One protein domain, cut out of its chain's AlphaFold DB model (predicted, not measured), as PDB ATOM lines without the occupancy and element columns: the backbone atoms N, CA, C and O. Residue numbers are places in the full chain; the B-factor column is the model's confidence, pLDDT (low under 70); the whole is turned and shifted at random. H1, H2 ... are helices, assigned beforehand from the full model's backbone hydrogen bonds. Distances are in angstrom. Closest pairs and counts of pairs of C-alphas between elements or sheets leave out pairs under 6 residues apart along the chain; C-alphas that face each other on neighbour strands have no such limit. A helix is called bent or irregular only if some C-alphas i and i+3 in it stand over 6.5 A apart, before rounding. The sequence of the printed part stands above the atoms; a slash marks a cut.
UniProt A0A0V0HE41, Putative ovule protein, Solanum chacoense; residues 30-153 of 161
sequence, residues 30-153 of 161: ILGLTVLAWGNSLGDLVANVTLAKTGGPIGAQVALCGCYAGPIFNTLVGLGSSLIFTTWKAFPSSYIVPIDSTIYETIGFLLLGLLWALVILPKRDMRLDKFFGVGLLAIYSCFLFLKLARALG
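Overview. This is residues 30 to 153 of the 161 residues of the protein "Putative ovule protein" of Solanum chacoense (UniProt A0A0V0HE41). Two helical hairpins, H1b with H2 and H3 with H4, make a loose, elongated frame in which the two helices of each hairpin pack on each other, while H1b and H2 stay apart from H3 and H4. H2 is the long edge of this frame and runs far beyond H1b, while the bent-off arm H1a reaches toward the last residues of H4. The printed part has 124 residues with four named helices, H1 to H4 in that order, no named strand, and the class all helix. The whole is loose, with a radius of gyration of the C-alphas of 17.5 A and spans of 53 by 34 by 29 A.

Arrangement. By its hydrogen bonds H1, residues 30 to 54, was assigned as one helix, but it is bent, with C-alphas 40 and 43 7.1 A apart. Its arms H1a, residues 30 to 40, and H1b, residues 43 to 54, stand at a steep tilt of 47 degrees. H1a is itself irregular, with C-alphas 33 and 36 6.6 A apart. H1b and H2, residues 56 to 90, form a helical hairpin and touch, H2 with residues 58 to 67 alone. Their closest C-alphas, of Ala 52 and Ala 60, are 4.1 A apart, and they run opposite ways at a shallow tilt of 21 degrees. H3, residues 101 to 123, and H4, residues 130 to 151, form a second helical hairpin and touch. Their closest C-alphas, of Gly 113 and Leu 136, are 6.2 A apart, at a shallow tilt of 9 degrees, opposite ways. H1a and H4 are close but not clearly touching, the C-alphas of Ile 30 and Ala 151 being closest at 6.3 A. They run opposite ways at 35.2 degrees, only just a steep tilt. Among the pairs that are apart are H2 and H3, H2 and H4, and H1b and H4. In H1b and H4 every O i to N i+4 pair is within hydrogen-bond range; in H1a 5 of 7 are, in H2 30 of 31, in H3 17 of 19.

Along the chain. H1a begins with C-alpha 30 at (189.441, 209.430, 145.936). H1b is 16.5 A long. H2 is 50.0 A long, from C-alpha 56 at (197.367, 179.400, 165.273) to C-alpha 90. H3 is 33.7 A long and H4 31.0 A, ending with C-alpha 151 at (184.838, 208.355, 141.810).

Size, cuts and confidence. The C-alphas farthest apart, of Gly 56 and Pro 92, are 54.4 A apart. Residues 35 to 40, 72 to 82 and 88 to 94 stand free. The printed part has no cut. The link from H1b to H2 is tight, and those from H2 to H3 and from H3 to H4 are short. The mean pLDDT of the printed part is 84.7, with residues 99 and 153 under 70.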
ATOM      1  N   ILE A  30     188.664 210.644 146.250       73.88
ATOM      2  CA  ILE A  30     189.441 209.430 145.936       73.88
ATOM      3  C   ILE A  30     190.503 209.200 147.010       73.88
ATOM      4  O   ILE A  30     190.685 208.073 147.472       73.88
ATOM      5  N   LEU A  31     191.171 210.268 147.447       77.12
ATOM      6  CA  LEU A  31     192.186 210.220 148.499       77.12
ATOM      7  C   LEU A  31     191.601 209.746 149.842       77.12
ATOM      8  O   LEU A  31     192.200 208.922 150.533       77.12
ATOM      9  N   GLY A  32     190.395 210.229 150.163       73.56
ATOM     10  CA  GLY A  32     189.587 209.819 151.310       73.56
ATOM     11  C   GLY A  32     189.188 208.348 151.267       73.56
ATOM     12  O   GLY A  32     189.375 207.629 152.246       73.56
ATOM     13  N   LEU A  33     188.689 207.886 150.118       71.50
ATOM     14  CA  LEU A  33     188.257 206.500 149.909       71.50
ATOM     15  C   LEU A  33     189.419 205.493 149.891       71.50
ATOM     16  O   LEU A  33     189.196 204.314 150.156       71.50
ATOM     17  N   THR A  34     190.635 205.936 149.561       79.19
ATOM     18  CA  THR A  34     191.809 205.066 149.393       79.19
ATOM     19  C   THR A  34     192.824 205.272 150.511       79.19
ATOM     20  O   THR A  34     192.740 204.603 151.532       79.19
ATOM     21  N   VAL A  35     193.777 206.190 150.350       76.25
ATOM     22  CA  VAL A  35     194.954 206.334 151.219       76.25
ATOM     23  C   VAL A  35     194.567 206.635 152.666       76.25
ATOM     24  O   VAL A  35     195.143 206.041 153.574       76.25
ATOM     25  N   LEU A  36     193.572 207.498 152.894       77.06
ATOM     26  CA  LEU A  36     193.116 207.814 154.252       77.06
ATOM     27  C   LEU A  36     192.399 206.626 154.905       77.06
ATOM     28  O   LEU A  36     192.734 206.249 156.029       77.06
ATOM     29  N   ALA A  37     191.453 206.005 154.197       78.69
ATOM     30  CA  ALA A  37     190.720 204.849 154.704       78.69
ATOM     31  C   ALA A  37     191.633 203.630 154.929       78.69
ATOM     32  O   ALA A  37     191.596 203.009 155.989       78.69
ATOM     33  N   TRP A  38     192.498 203.306 153.965       80.62
ATOM     34  CA  TRP A  38     193.469 202.219 154.083       80.62
ATOM     35  C   TRP A  38     194.491 202.499 155.173       80.62
ATOM     36  O   TRP A  38     194.792 201.596 155.943       80.62
ATOM     37  N   GLY A  39     194.994 203.732 155.279       79.88
ATOM     38  CA  GLY A  39     195.943 204.121 156.320       79.88
ATOM     39  C   GLY A  39     195.398 203.883 157.728       79.88
ATOM     40  O   GLY A  39     196.128 203.387 158.583       79.88
ATOM     41  N   ASN A  40     194.105 204.147 157.946       82.25
ATOM     42  CA  ASN A  40     193.450 203.908 159.231       82.25
ATOM     43  C   ASN A  40     193.439 202.418 159.621       82.25
ATOM     44  O   ASN A  40     193.711 202.089 160.770       82.25
ATOM     45  N   SER A  41     193.200 201.517 158.664       83.38
ATOM     46  CA  SER A  41     193.076 200.073 158.928       83.38
ATOM     47  C   SER A  41     194.323 199.244 158.584       83.38
ATOM     48  O   SER A  41     194.333 198.034 158.807       83.38
ATOM     49  N   LEU A  42     195.394 199.847 158.050       83.25
ATOM     50  CA  LEU A  42     196.625 199.135 157.682       83.25
ATOM     51  C   LEU A  42     197.327 198.551 158.916       83.25
ATOM     52  O   LEU A  42     197.803 197.417 158.878       83.25
ATOM     53  N   GLY A  43     197.372 199.309 160.017       83.19
ATOM     54  CA  GLY A  43     197.929 198.837 161.288       83.19
ATOM     55  C   GLY A  43     197.166 197.628 161.828       83.19
ATOM     56  O   GLY A  43     197.776 196.618 162.186       83.19
ATOM     57  N   ASP A  44     195.833 197.689 161.777       86.81
ATOM     58  CA  ASP A  44     194.961 196.577 162.158       86.81
ATOM     59  C   ASP A  44     195.161 195.363 161.248       86.81
ATOM     60  O   ASP A  44     195.208 194.231 161.727       86.81
ATOM     61  N   LEU A  45     195.332 195.569 159.939       86.50
ATOM     62  CA  LEU A  45     195.623 194.489 158.997       86.50
ATOM     63  C   LEU A  45     196.928 193.772 159.365       86.50
ATOM     64  O   LEU A  45     196.953 192.544 159.440       86.50
ATOM     65  N   VAL A  46     198.004 194.521 159.624       88.62
ATOM     66  CA  VAL A  46     199.306 193.947 159.998       88.62
ATOM     67  C   VAL A  46     199.209 193.195 161.325       88.62
ATOM     68  O   VAL A  46     199.699 192.065 161.421       88.62
ATOM     69  N   ALA A  47     198.545 193.771 162.330       87.88
ATOM     70  CA  ALA A  47     198.349 193.135 163.629       87.88
ATOM     71  C   ALA A  47     197.532 191.835 163.512       87.88
ATOM     72  O   ALA A  47     197.970 190.783 163.983       87.88
ATOM     73  N   ASN A  48     196.397 191.875 162.810       90.06
ATOM     74  CA  ASN A  48     195.514 190.723 162.616       90.06
ATOM     75  C   ASN A  48     196.185 189.604 161.813       90.06
ATOM     76  O   ASN A  48     196.078 188.434 162.180       90.06
ATOM     77  N   VAL A  49     196.927 189.935 160.748       88.94
ATOM     78  CA  VAL A  49     197.685 188.946 159.962       88.94
ATOM     79  C   VAL A  49     198.793 188.317 160.799       88.94
ATOM     80  O   VAL A  49     199.006 187.106 160.721       88.94
ATOM     81  N   THR A  50     199.494 189.115 161.604       89.75
ATOM     82  CA  THR A  50     200.542 188.610 162.496       89.75
ATOM     83  C   THR A  50     199.945 187.628 163.494       89.75
ATOM     84  O   THR A  50     200.421 186.500 163.589       89.75
ATOM     85  N   LEU A  51     198.851 188.007 164.155       88.94
ATOM     86  CA  LEU A  51     198.188 187.180 165.156       88.94
ATOM     87  C   LEU A  51     197.595 185.894 164.562       88.94
ATOM     88  O   LEU A  51     197.711 184.828 165.163       88.94
ATOM     89  N   ALA A  52     197.029 185.966 163.355       87.25
ATOM     90  CA  ALA A  52     196.530 184.794 162.640       87.25
ATOM     91  C   ALA A  52     197.653 183.821 162.236       87.25
ATOM     92  O   ALA A  52     197.431 182.612 162.191       87.25
ATOM     93  N   LYS A  53     198.863 184.325 161.952       86.75
ATOM     94  CA  LYS A  53     200.027 183.497 161.595       86.75
ATOM     95  C   LYS A  53     200.733 182.899 162.810       86.75
ATOM     96  O   LYS A  53     201.157 181.749 162.743       86.75
ATOM     97  N   THR A  54     200.886 183.657 163.895       87.88
ATOM     98  CA  THR A  54     201.671 183.234 165.069       87.88
ATOM     99  C   THR A  54     200.832 182.552 166.145       87.88
ATOM    100  O   THR A  54     201.334 181.671 166.836       87.88
ATOM    101  N   GLY A  55     199.554 182.911 166.282       79.69
ATOM    102  CA  GLY A  55     198.666 182.396 167.329       79.69
ATOM    103  C   GLY A  55     197.863 181.148 166.944       79.69
ATOM    104  O   GLY A  55     197.002 180.715 167.713       79.69
ATOM    105  N   GLY A  56     198.093 180.577 165.757       83.50
ATOM    106  CA  GLY A  56     197.367 179.400 165.273       83.50
ATOM    107  C   GLY A  56     195.843 179.626 165.189       83.50
ATOM    108  O   GLY A  56     195.401 180.739 164.893       83.50
ATOM    109  N   PRO A  57     195.003 178.602 165.446       80.69
ATOM    110  CA  PRO A  57     193.548 178.725 165.313       80.69
ATOM    111  C   PRO A  57     192.929 179.703 166.324       80.69
ATOM    112  O   PRO A  57     191.967 180.392 165.990       80.69
ATOM    113  N   ILE A  58     193.498 179.809 167.529       84.38
ATOM    114  CA  ILE A  58     193.048 180.757 168.561       84.38
ATOM    115  C   ILE A  58     193.413 182.187 168.146       84.38
ATOM    116  O   ILE A  58     192.575 183.081 168.211       84.38
ATOM    117  N   GLY A  59     194.631 182.402 167.639       86.44
ATOM    118  CA  GLY A  59     195.064 183.701 167.116       86.44
ATOM    119  C   GLY A  59     194.196 184.202 165.962       86.44
ATOM    120  O   GLY A  59     193.832 185.374 165.935       86.44
ATOM    121  N   ALA A  60     193.783 183.312 165.054       85.44
ATOM    122  CA  ALA A  60     192.860 183.653 163.971       85.44
ATOM    123  C   ALA A  60     191.470 184.083 164.482       85.44
ATOM    124  O   ALA A  60     190.880 185.018 163.942       85.44
ATOM    125  N   GLN A  61     190.957 183.447 165.540       85.88
ATOM    126  CA  GLN A  61     189.698 183.856 166.171       85.88
ATOM    127  C   GLN A  61     189.822 185.224 166.844       85.88
ATOM    128  O   GLN A  61     188.958 186.075 166.650       85.88
ATOM    129  N   VAL A  62     190.912 185.470 167.577       89.38
ATOM    130  CA  VAL A  62     191.154 186.771 168.221       89.38
ATOM    131  C   VAL A  62     191.307 187.881 167.179       89.38
ATOM    132  O   VAL A  62     190.724 188.947 167.347       89.38
ATOM    133  N   ALA A  63     192.015 187.618 166.077       89.31
ATOM    134  CA  ALA A  63     192.158 188.561 164.970       89.31
ATOM    135  C   ALA A  63     190.798 188.930 164.347       89.31
ATOM    136  O   ALA A  63     190.538 190.098 164.068       89.31
ATOM    137  N   LEU A  64     189.893 187.958 164.178       88.44
ATOM    138  CA  LEU A  64     188.538 188.242 163.702       88.44
ATOM    139  C   LEU A  64     187.713 189.025 164.716       88.44
ATOM    140  O   LEU A  64     187.078 190.008 164.345       88.44
ATOM    141  N   CYS A  65     187.738 188.638 165.992       88.56
ATOM    142  CA  CYS A  65     187.062 189.399 167.038       88.56
ATOM    143  C   CYS A  65     187.543 190.855 167.052       88.56
ATOM    144  O   CYS A  65     186.719 191.763 167.111       88.56
ATOM    145  N   GLY A  66     188.854 191.081 166.921       88.81
ATOM    146  CA  GLY A  66     189.446 192.414 166.815       88.81
ATOM    147  C   GLY A  66     188.959 193.189 165.589       88.81
ATOM    148  O   GLY A  66     188.544 194.341 165.723       88.81
ATOM    149  N   CYS A  67     188.933 192.557 164.410       88.44
ATOM    150  CA  CYS A  67     188.527 193.225 163.171       88.44
ATOM    151  C   CYS A  67     187.037 193.606 163.134       88.44
ATOM    152  O   CYS A  67     186.675 194.522 162.402       88.44
ATOM    153  N   TYR A  68     186.180 192.942 163.918       88.94
ATOM    154  CA  TYR A  68     184.783 193.349 164.103       88.94
ATOM    155  C   TYR A  68     184.613 194.348 165.253       88.94
ATOM    156  O   TYR A  68     183.898 195.339 165.105       88.94
ATOM    157  N   ALA A  69     185.273 194.119 166.391       89.56
ATOM    158  CA  ALA A  69     185.123 194.955 167.578       89.56
ATOM    159  C   ALA A  69     185.582 196.401 167.339       89.56
ATOM    160  O   ALA A  69     184.907 197.324 167.790       89.56
ATOM    161  N   GLY A  70     186.677 196.603 166.597       88.00
ATOM    162  CA  GLY A  70     187.202 197.937 166.280       88.00
ATOM    163  C   GLY A  70     186.183 198.823 165.547       88.00
ATOM    164  O   GLY A  70     185.780 199.856 166.088       88.00
ATOM    165  N   PRO A  71     185.696 198.425 164.355       88.62
ATOM    166  CA  PRO A  71     184.685 199.182 163.616       88.62
ATOM    167  C   PRO A  71     183.363 199.367 164.372       88.62
ATOM    168  O   PRO A  71     182.766 200.444 164.306       88.62
ATOM    169  N   ILE A  72     182.914 198.353 165.127       91.44
ATOM    170  CA  ILE A  72     181.708 198.455 165.966       91.44
ATOM    171  C   ILE A  72     181.894 199.533 167.038       91.44
ATOM    172  O   ILE A  72     181.027 200.392 167.200       91.44
ATOM    173  N   PHE A  73     183.033 199.532 167.733       90.94
ATOM    174  CA  PHE A  73     183.350 200.536 168.744       90.94
ATOM    175  C   PHE A  73     183.450 201.941 168.140       90.94
ATOM    176  O   PHE A  73     182.849 202.876 168.668       90.94
ATOM    177  N   ASN A  74     184.145 202.091 167.007       89.31
ATOM    178  CA  ASN A  74     184.274 203.379 166.323       89.31
ATOM    179  C   ASN A  74     182.902 203.936 165.893       89.31
ATOM    180  O   ASN A  74     182.621 205.121 166.049       89.31
ATOM    181  N   THR A  75     182.000 203.069 165.434       89.62
ATOM    182  CA  THR A  75     180.643 203.477 165.047       89.62
ATOM    183  C   THR A  75     179.797 203.857 166.266       89.62
ATOM    184  O   THR A  75     179.191 204.923 166.296       89.62
ATOM    185  N   LEU A  76     179.760 203.016 167.302       92.25
ATOM    186  CA  LEU A  76     178.919 203.266 168.476       92.25
ATOM    187  C   LEU A  76     179.404 204.465 169.291       92.25
ATOM    188  O   LEU A  76     178.613 205.335 169.647       92.25
ATOM    189  N   VAL A  77     180.701 204.514 169.590       92.94
ATOM    190  CA  VAL A  77     181.272 205.545 170.460       92.94
ATOM    191  C   VAL A  77     181.697 206.758 169.649       92.94
ATOM    192  O   VAL A  77     181.316 207.870 169.996       92.94
ATOM    193  N   GLY A  78     182.444 206.572 168.560       90.12
ATOM    194  CA  GLY A  78     182.959 207.674 167.742       90.12
ATOM    195  C   GLY A  78     181.842 208.449 167.043       90.12
ATOM    196  O   GLY A  78     181.622 209.627 167.337       90.12
ATOM    197  N   LEU A  79     181.090 207.785 166.161       89.62
ATOM    198  CA  LEU A  79     179.981 208.428 165.447       89.62
ATOM    199  C   LEU A  79     178.827 208.790 166.399       89.62
ATOM    200  O   LEU A  79     178.315 209.906 166.330       89.62
ATOM    201  N   GLY A  80     178.454 207.895 167.320       91.19
ATOM    202  CA  GLY A  80     177.370 208.140 168.278       91.19
ATOM    203  C   GLY A  80     177.611 209.353 169.182       91.19
ATOM    204  O   GLY A  80     176.740 210.217 169.289       91.19
ATOM    205  N   SER A  81     178.803 209.486 169.777       91.75
ATOM    206  CA  SER A  81     179.123 210.673 170.589       91.75
ATOM    207  C   SER A  81     179.164 211.948 169.746       91.75
ATOM    208  O   SER A  81     178.620 212.971 170.160       91.75
ATOM    209  N   SER A  82     179.722 211.883 168.532       89.31
ATOM    210  CA  SER A  82     179.769 213.019 167.605       89.31
ATOM    211  C   SER A  82     178.366 213.525 167.246       89.31
ATOM    212  O   SER A  82     178.124 214.734 167.242       89.31
ATOM    213  N   LEU A  83     177.412 212.619 167.013       88.94
ATOM    214  CA  LEU A  83     176.008 212.962 166.753       88.94
ATOM    215  C   LEU A  83     175.322 213.593 167.973       88.94
ATOM    216  O   LEU A  83     174.578 214.564 167.826       88.94
ATOM    217  N   ILE A  84     175.602 213.097 169.181       90.88
ATOM    218  CA  ILE A  84     175.080 213.692 170.421       90.88
ATOM    219  C   ILE A  84     175.586 215.133 170.572       90.88
ATOM    220  O   ILE A  84     174.788 216.047 170.778       90.88
ATOM    221  N   PHE A  85     176.893 215.361 170.418       89.44
ATOM    222  CA  PHE A  85     177.481 216.697 170.553       89.44
ATOM    223  C   PHE A  85     176.987 217.677 169.485       89.44
ATOM    224  O   PHE A  85     176.743 218.845 169.789       89.44
ATOM    225  N   THR A  86     176.839 217.230 168.239       86.06
ATOM    226  CA  THR A  86     176.346 218.076 167.141       86.06
ATOM    227  C   THR A  86     174.877 218.440 167.324       86.06
ATOM    228  O   THR A  86     174.530 219.614 167.215       86.06
ATOM    229  N   THR A  87     174.032 217.480 167.707       87.12
ATOM    230  CA  THR A  87     172.609 217.728 167.990       87.12
ATOM    231  C   THR A  87     172.430 218.654 169.192       87.12
ATOM    232  O   THR A  87     171.595 219.554 169.159       87.12
ATOM    233  N   TRP A  88     173.258 218.496 170.231       88.25
ATOM    234  CA  TRP A  88     173.258 219.394 171.387       88.25
ATOM    235  C   TRP A  88     173.586 220.838 170.988       88.25
ATOM    236  O   TRP A  88     172.913 221.766 171.426       88.25
ATOM    237  N   LYS A  89     174.607 221.044 170.145       85.00
ATOM    238  CA  LYS A  89     174.997 222.383 169.664       85.00
ATOM    239  C   LYS A  89     173.968 223.006 168.719       85.00
ATOM    240  O   LYS A  89     173.860 224.226 168.682       85.00
ATOM    241  N   ALA A  90     173.250 222.189 167.950       82.69
ATOM    242  CA  ALA A  90     172.241 222.645 166.997       82.69
ATOM    243  C   ALA A  90     170.888 222.976 167.652       82.69
ATOM    244  O   ALA A  90     170.058 223.636 167.027       82.69
ATOM    245  N   PHE A  91     170.650 222.558 168.898       77.94
ATOM    246  CA  PHE A  91     169.398 222.824 169.606       77.94
ATOM    247  C   PHE A  91     169.105 224.339 169.694       77.94
ATOM    248  O   PHE A  91     169.997 225.098 170.075       77.94
ATOM    249  N   PRO A  92     167.879 224.816 169.378       76.56
ATOM    250  CA  PRO A  92     166.631 224.071 169.151       76.56
ATOM    251  C   PRO A  92     166.352 223.662 167.690       76.56
ATOM    252  O   PRO A  92     165.297 223.098 167.408       76.56
ATOM    253  N   SER A  93     167.253 223.947 166.751       75.88
ATOM    254  CA  SER A  93     167.091 223.556 165.346       75.88
ATOM    255  C   SER A  93     167.389 222.066 165.122       75.88
ATOM    256  O   SER A  93     168.251 221.481 165.778       75.88
ATOM    257  N   SER A  94     166.660 221.421 164.206       74.25
ATOM    258  CA  SER A  94     166.889 220.016 163.854       74.25
ATOM    259  C   SER A  94     168.141 219.875 162.986       74.25
ATOM    260  O   SER A  94     168.253 220.528 161.950       74.25
ATOM    261  N   TYR A  95     169.066 218.998 163.380       75.31
ATOM    262  CA  TYR A  95     170.219 218.651 162.550       75.31
ATOM    263  C   TYR A  95     169.772 217.751 161.391       75.31
ATOM    264  O   TYR A  95     169.314 216.628 161.608       75.31
ATOM    265  N   ILE A  96     169.886 218.249 160.160       75.50
ATOM    266  CA  ILE A  96     169.560 217.490 158.949       75.50
ATOM    267  C   ILE A  96     170.806 216.703 158.549       75.50
ATOM    268  O   ILE A  96     171.823 217.284 158.177       75.50
ATOM    269  N   VAL A  97     170.731 215.375 158.633       74.50
ATOM    270  CA  VAL A  97     171.796 214.504 158.128       74.50
ATOM    271  C   VAL A  97     171.774 214.573 156.596       74.50
ATOM    272  O   VAL A  97     170.727 214.282 156.014       74.50
ATOM    273  N   PRO A  98     172.878 214.952 155.930       72.12
ATOM    274  CA  PRO A  98     172.939 214.943 154.474       72.12
ATOM    275  C   PRO A  98     172.748 213.510 153.967       72.12
ATOM    276  O   PRO A  98     173.477 212.591 154.343       72.12
ATOM    277  N   ILE A  99     171.710 213.314 153.154       68.94
ATOM    278  CA  ILE A  99     171.383 212.021 152.558       68.94
ATOM    279  C   ILE A  99     172.127 211.931 151.230       68.94
ATOM    280  O   ILE A  99     171.663 212.432 150.210       68.94
ATOM    281  N   ASP A 100     173.284 211.278 151.253       76.50
ATOM    282  CA  ASP A 100     174.041 210.967 150.047       76.50
ATOM    283  C   ASP A 100     173.733 209.546 149.563       76.50
ATOM    284  O   ASP A 100     173.811 208.572 150.317       76.50
ATOM    285  N   SER A 101     173.443 209.399 148.268       75.12
ATOM    286  CA  SER A 101     173.166 208.098 147.631       75.12
ATOM    287  C   SER A 101     174.316 207.091 147.832       75.12
ATOM    288  O   SER A 101     174.113 205.889 148.008       75.12
ATOM    289  N   THR A 102     175.546 207.598 147.924       76.56
ATOM    290  CA  THR A 102     176.769 206.840 148.209       76.56
ATOM    291  C   THR A 102     176.768 206.163 149.583       76.56
ATOM    292  O   THR A 102     177.457 205.149 149.733       76.56
ATOM    293  N   ILE A 103     176.024 206.680 150.569       80.75
ATOM    294  CA  ILE A 103     175.917 206.092 151.914       80.75
ATOM    295  C   ILE A 103     175.129 204.781 151.855       80.75
ATOM    296  O   ILE A 103     175.564 203.782 152.428       80.75
ATOM    297  N   TYR A 104     174.021 204.749 151.107       83.31
ATOM    298  CA  TYR A 104     173.201 203.544 150.951       83.31
ATOM    299  C   TYR A 104     173.970 202.403 150.294       83.31
ATOM    300  O   TYR A 104     173.867 201.264 150.742       83.31
ATOM    301  N   GLU A 105     174.788 202.702 149.284       82.31
ATOM    302  CA  GLU A 105     175.674 201.702 148.682       82.31
ATOM    303  C   GLU A 105     176.643 201.119 149.717       82.31
ATOM    304  O   GLU A 105     176.776 199.904 149.825       82.31
ATOM    305  N   THR A 106     177.302 201.973 150.507       85.50
ATOM    306  CA  THR A 106     178.271 201.531 151.521       85.50
ATOM    307  C   THR A 106     177.608 200.666 152.594       85.50
ATOM    308  O   THR A 106     178.134 199.608 152.939       85.50
ATOM    309  N   ILE A 107     176.423 201.058 153.074       87.88
ATOM    310  CA  ILE A 107     175.633 200.254 154.017       87.88
ATOM    311  C   ILE A 107     175.193 198.935 153.367       87.88
ATOM    312  O   ILE A 107     175.280 197.885 153.999       87.88
ATOM    313  N   GLY A 108     174.775 198.955 152.099       89.50
ATOM    314  CA  GLY A 108     174.370 197.761 151.358       89.50
ATOM    315  C   GLY A 108     175.490 196.725 151.247       89.50
ATOM    316  O   GLY A 108     175.277 195.553 151.555       89.50
ATOM    317  N   PHE A 109     176.703 197.149 150.883       89.19
ATOM    318  CA  PHE A 109     177.868 196.258 150.820       89.19
ATOM    319  C   PHE A 109     178.311 195.757 152.199       89.19
ATOM    320  O   PHE A 109     178.691 194.592 152.326       89.19
ATOM    321  N   LEU A 110     178.213 196.592 153.239       90.00
ATOM    322  CA  LEU A 110     178.465 196.173 154.619       90.00
ATOM    323  C   LEU A 110     177.486 195.071 155.053       90.00
ATOM    324  O   LEU A 110     177.908 194.035 155.568       90.00
ATOM    325  N   LEU A 111     176.187 195.267 154.804       91.69
ATOM    326  CA  LEU A 111     175.151 194.277 155.104       91.69
ATOM    327  C   LEU A 111     175.359 192.992 154.303       91.69
ATOM    328  O   LEU A 111     175.245 191.907 154.865       91.69
ATOM    329  N   LEU A 112     175.722 193.093 153.022       92.06
ATOM    330  CA  LEU A 112     176.033 191.935 152.187       92.06
ATOM    331  C   LEU A 112     177.207 191.123 152.757       92.06
ATOM    332  O   LEU A 112     177.118 189.899 152.843       92.06
ATOM    333  N   GLY A 113     178.281 191.791 153.185       90.94
ATOM    334  CA  GLY A 113     179.421 191.146 153.839       90.94
ATOM    335  C   GLY A 113     179.036 190.459 155.152       90.94
ATOM    336  O   GLY A 113     179.442 189.322 155.398       90.94
ATOM    337  N   LEU A 114     178.194 191.105 155.965       90.44
ATOM    338  CA  LEU A 114     177.711 190.539 157.225       90.44
ATOM    339  C   LEU A 114     176.788 189.333 156.998       90.44
ATOM    340  O   LEU A 114     176.925 188.320 157.679       90.44
ATOM    341  N   LEU A 115     175.887 189.406 156.015       92.31
ATOM    342  CA  LEU A 115     175.016 188.298 155.620       92.31
ATOM    343  C   LEU A 115     175.823 187.121 155.072       92.31
ATOM    344  O   LEU A 115     175.566 185.976 155.440       92.31
ATOM    345  N   TRP A 116     176.831 187.392 154.238       90.69
ATOM    346  CA  TRP A 116     177.762 186.369 153.767       90.69
ATOM    347  C   TRP A 116     178.430 185.656 154.942       90.69
ATOM    348  O   TRP A 116     178.436 184.424 155.000       90.69
ATOM    349  N   ALA A 117     178.931 186.423 155.913       87.88
ATOM    350  CA  ALA A 117     179.552 185.862 157.099       87.88
ATOM    351  C   ALA A 117     178.566 185.023 157.928       87.88
ATOM    352  O   ALA A 117     178.883 183.888 158.289       87.88
ATOM    353  N   LEU A 118     177.355 185.540 158.152       88.75
ATOM    354  CA  LEU A 118     176.291 184.883 158.912       88.75
ATOM    355  C   LEU A 118     175.818 183.572 158.272       88.75
ATOM    356  O   LEU A 118     175.425 182.661 158.988       88.75
ATOM    357  N   VAL A 119     175.848 183.452 156.942       88.56
ATOM    358  CA  VAL A 119     175.420 182.233 156.233       88.56
ATOM    359  C   VAL A 119     176.548 181.205 156.130       88.56
ATOM    360  O   VAL A 119     176.304 180.008 156.282       88.56
ATOM    361  N   ILE A 120     177.779 181.639 155.845       87.25
ATOM    362  CA  ILE A 120     178.912 180.733 155.606       87.25
ATOM    363  C   ILE A 120     179.441 180.130 156.912       87.25
ATOM    364  O   ILE A 120     179.771 178.945 156.922       87.25
ATOM    365  N   LEU A 121     179.504 180.904 158.004       85.12
ATOM    366  CA  LEU A 121     180.058 180.434 159.282       85.12
ATOM    367  C   LEU A 121     179.274 179.243 159.872       85.12
ATOM    368  O   LEU A 121     179.905 178.220 160.146       85.12
ATOM    369  N   PRO A 122     177.931 179.280 160.003       85.31
ATOM    370  CA  PRO A 122     177.167 178.143 160.520       85.31
ATOM    371  C   PRO A 122     177.209 176.927 159.592       85.31
ATOM    372  O   PRO A 122     177.277 175.797 160.061       85.31
ATOM    373  N   LYS A 123     177.229 177.143 158.268       86.12
ATOM    374  CA  LYS A 123     177.319 176.060 157.270       86.12
ATOM    375  C   LYS A 123     178.661 175.320 157.277       86.12
ATOM    376  O   LYS A 123     178.787 174.302 156.604       86.12
ATOM    377  N   ARG A 124     179.672 175.850 157.966       82.44
ATOM    378  CA  ARG A 124     181.035 175.303 158.033       82.44
ATOM    379  C   ARG A 124     181.444 174.979 159.473       82.44
ATOM    380  O   ARG A 124     182.618 175.097 159.815       82.44
ATOM    381  N   ASP A 125     180.476 174.620 160.319       81.81
ATOM    382  CA  ASP A 125     180.689 174.247 161.725       81.81
ATOM    383  C   ASP A 125     181.424 175.325 162.544       81.81
ATOM    384  O   ASP A 125     182.234 175.018 163.418       81.81
ATOM    385  N   MET A 126     181.183 176.608 162.237       79.88
ATOM    386  CA  MET A 126     181.835 177.761 162.881       79.88
ATOM    387  C   MET A 126     183.368 177.763 162.749       79.88
ATOM    388  O   MET A 126     184.075 178.402 163.532       79.88
ATOM    389  N   ARG A 127     183.906 177.064 161.741       79.81
ATOM    390  CA  ARG A 127     185.339 177.038 161.451       79.81
ATOM    391  C   ARG A 127     185.720 178.103 160.434       79.81
ATOM    392  O   ARG A 127     185.054 178.317 159.424       79.81
ATOM    393  N   LEU A 128     186.853 178.743 160.703       79.56
ATOM    394  CA  LEU A 128     187.441 179.755 159.837       79.56
ATOM    395  C   LEU A 128     188.186 179.069 158.698       79.56
ATOM    396  O   LEU A 128     189.309 178.599 158.869       79.56
ATOM    397  N   ASP A 129     187.533 178.989 157.543       82.62
ATOM    398  CA  ASP A 129     188.097 178.398 156.333       82.62
ATOM    399  C   ASP A 129     188.502 179.483 155.319       82.62
ATOM    400  O   ASP A 129     187.981 180.600 155.313       82.62
ATOM    401  N   LYS A 130     189.413 179.148 154.404       82.38
ATOM    402  CA  LYS A 130     189.904 180.047 153.350       82.38
ATOM    403  C   LYS A 130     188.768 180.563 152.464       82.38
ATOM    404  O   LYS A 130     188.803 181.716 152.048       82.38
ATOM    405  N   PHE A 131     187.734 179.752 152.229       83.69
ATOM    406  CA  PHE A 131     186.549 180.154 151.462       83.69
ATOM    407  C   PHE A 131     185.791 181.329 152.086       83.69
ATOM    408  O   PHE A 131     185.324 182.207 151.362       83.69
ATOM    409  N   PHE A 132     185.696 181.374 153.418       86.50
ATOM    410  CA  PHE A 132     185.065 182.486 154.127       86.50
ATOM    411  C   PHE A 132     185.822 183.791 153.858       86.50
ATOM    412  O   PHE A 132     185.221 184.771 153.413       86.50
ATOM    413  N   GLY A 133     187.148 183.769 154.034       85.56
ATOM    414  CA  GLY A 133     188.011 184.929 153.800       85.56
ATOM    415  C   GLY A 133     188.030 185.387 152.338       85.56
ATOM    416  O   GLY A 133     187.924 186.581 152.074       85.56
ATOM    417  N   VAL A 134     188.099 184.454 151.383       89.25
ATOM    418  CA  VAL A 134     188.070 184.776 149.945       89.25
ATOM    419  C   VAL A 134     186.745 185.429 149.547       89.25
ATOM    420  O   VAL A 134     186.757 186.399 148.795       89.25
ATOM    421  N   GLY A 135     185.612 184.958 150.079       88.38
ATOM    422  CA  GLY A 135     184.310 185.577 149.813       88.38
ATOM    423  C   GLY A 135     184.223 187.021 150.320       88.38
ATOM    424  O   GLY A 135     183.811 187.908 149.577       88.38
ATOM    425  N   LEU A 136     184.694 187.284 151.544       88.12
ATOM    426  CA  LEU A 136     184.768 188.641 152.104       88.12
ATOM    427  C   LEU A 136     185.691 189.555 151.284       88.12
ATOM    428  O   LEU A 136     185.326 190.693 150.989       88.12
ATOM    429  N   LEU A 137     186.854 189.048 150.865       89.44
ATOM    430  CA  LEU A 137     187.790 189.794 150.024       89.44
ATOM    431  C   LEU A 137     187.184 190.115 148.650       89.44
ATOM    432  O   LEU A 137     187.389 191.213 148.139       89.44
ATOM    433  N   ALA A 138     186.423 189.188 148.063       91.38
ATOM    434  CA  ALA A 138     185.742 189.399 146.789       91.38
ATOM    435  C   ALA A 138     184.655 190.481 146.895       91.38
ATOM    436  O   ALA A 138     184.605 191.373 146.049       91.38
ATOM    437  N   ILE A 139     183.840 190.456 147.958       90.38
ATOM    438  CA  ILE A 139     182.829 191.493 148.229       90.38
ATOM    439  C   ILE A 139     183.504 192.860 148.398       90.38
ATOM    440  O   ILE A 139     183.091 193.828 147.761       90.38
ATOM    441  N   TYR A 140     184.575 192.934 149.194       88.69
ATOM    442  CA  TYR A 140     185.330 194.171 149.396       88.69
ATOM    443  C   TYR A 140     185.988 194.680 148.106       88.69
ATOM    444  O   TYR A 140     185.915 195.868 147.805       88.69
ATOM    445  N   SER A 141     186.584 193.791 147.308       88.62
ATOM    446  CA  SER A 141     187.223 194.159 146.038       88.62
ATOM    447  C   SER A 141     186.199 194.679 145.026       88.62
ATOM    448  O   SER A 141     186.458 195.670 144.351       88.62
ATOM    449  N   CYS A 142     185.018 194.057 144.958       90.06
ATOM    450  CA  CYS A 142     183.903 194.524 144.136       90.06
ATOM    451  C   CYS A 142     183.419 195.911 144.582       90.06
ATOM    452  O   CYS A 142     183.318 196.823 143.761       90.06
ATOM    453  N   PHE A 143     183.200 196.100 145.888       88.44
ATOM    454  CA  PHE A 143     182.842 197.396 146.464       88.44
ATOM    455  C   PHE A 143     183.864 198.479 146.105       88.44
ATOM    456  O   PHE A 143     183.494 199.545 145.615       88.44
ATOM    457  N   LEU A 144     185.152 198.195 146.314       86.12
ATOM    458  CA  LEU A 144     186.225 199.146 146.062       86.12
ATOM    459  C   LEU A 144     186.330 199.494 144.578       86.12
ATOM    460  O   LEU A 144     186.468 200.665 144.237       86.12
ATOM    461  N   PHE A 145     186.203 198.499 143.698       87.44
ATOM    462  CA  PHE A 145     186.191 198.714 142.257       87.44
ATOM    463  C   PHE A 145     185.023 199.606 141.824       87.44
ATOM    464  O   PHE A 145     185.241 200.586 141.119       87.44
ATOM    465  N   LEU A 146     183.801 199.323 142.286       84.94
ATOM    466  CA  LEU A 146     182.619 200.126 141.958       84.94
ATOM    467  C   LEU A 146     182.736 201.561 142.484       84.94
ATOM    468  O   LEU A 146     182.456 202.512 141.754       84.94
ATOM    469  N   LYS A 147     183.201 201.733 143.727       82.50
ATOM    470  CA  LYS A 147     183.423 203.058 144.318       82.50
ATOM    471  C   LYS A 147     184.498 203.841 143.578       82.50
ATOM    472  O   LYS A 147     184.307 205.029 143.336       82.50
ATOM    473  N   LEU A 148     185.594 203.193 143.189       81.25
ATOM    474  CA  LEU A 148     186.669 203.835 142.439       81.25
ATOM    475  C   LEU A 148     186.227 204.187 141.013       81.25
ATOM    476  O   LEU A 148     186.476 205.299 140.562       81.25
ATOM    477  N   ALA A 149     185.509 203.291 140.332       82.62
ATOM    478  CA  ALA A 149     184.948 203.543 139.006       82.62
ATOM    479  C   ALA A 149     183.973 204.731 139.017       82.62
ATOM    480  O   ALA A 149     184.022 205.580 138.127       82.62
ATOM    481  N   ARG A 150     183.136 204.841 140.058       77.06
ATOM    482  CA  ARG A 150     182.240 205.988 140.255       77.06
ATOM    483  C   ARG A 150     183.010 207.270 140.576       77.06
ATOM    484  O   ARG A 150     182.715 208.310 140.002       77.06
ATOM    485  N   ALA A 151     184.021 207.199 141.442       74.38
ATOM    486  CA  ALA A 151     184.838 208.355 141.810       74.38
ATOM    487  C   ALA A 151     185.693 208.895 140.646       74.38
ATOM    488  O   ALA A 151     185.990 210.085 140.611       74.38
ATOM    489  N   LEU A 152     186.057 208.034 139.689       76.62
ATOM    490  CA  LEU A 152     186.743 208.394 138.444       76.62
ATOM    491  C   LEU A 152     185.784 208.847 137.323       76.62
ATOM    492  O   LEU A 152     186.248 209.194 136.241       76.62
ATOM    493  N   GLY A 153     184.466 208.850 137.562       69.81
ATOM    494  CA  GLY A 153     183.466 209.328 136.602       69.81
ATOM    495  C   GLY A 153     183.071 208.330 135.508       69.81
ATOM    496  O   GLY A 153     182.401 208.711 134.558       69.81
TER     497      GLY A 153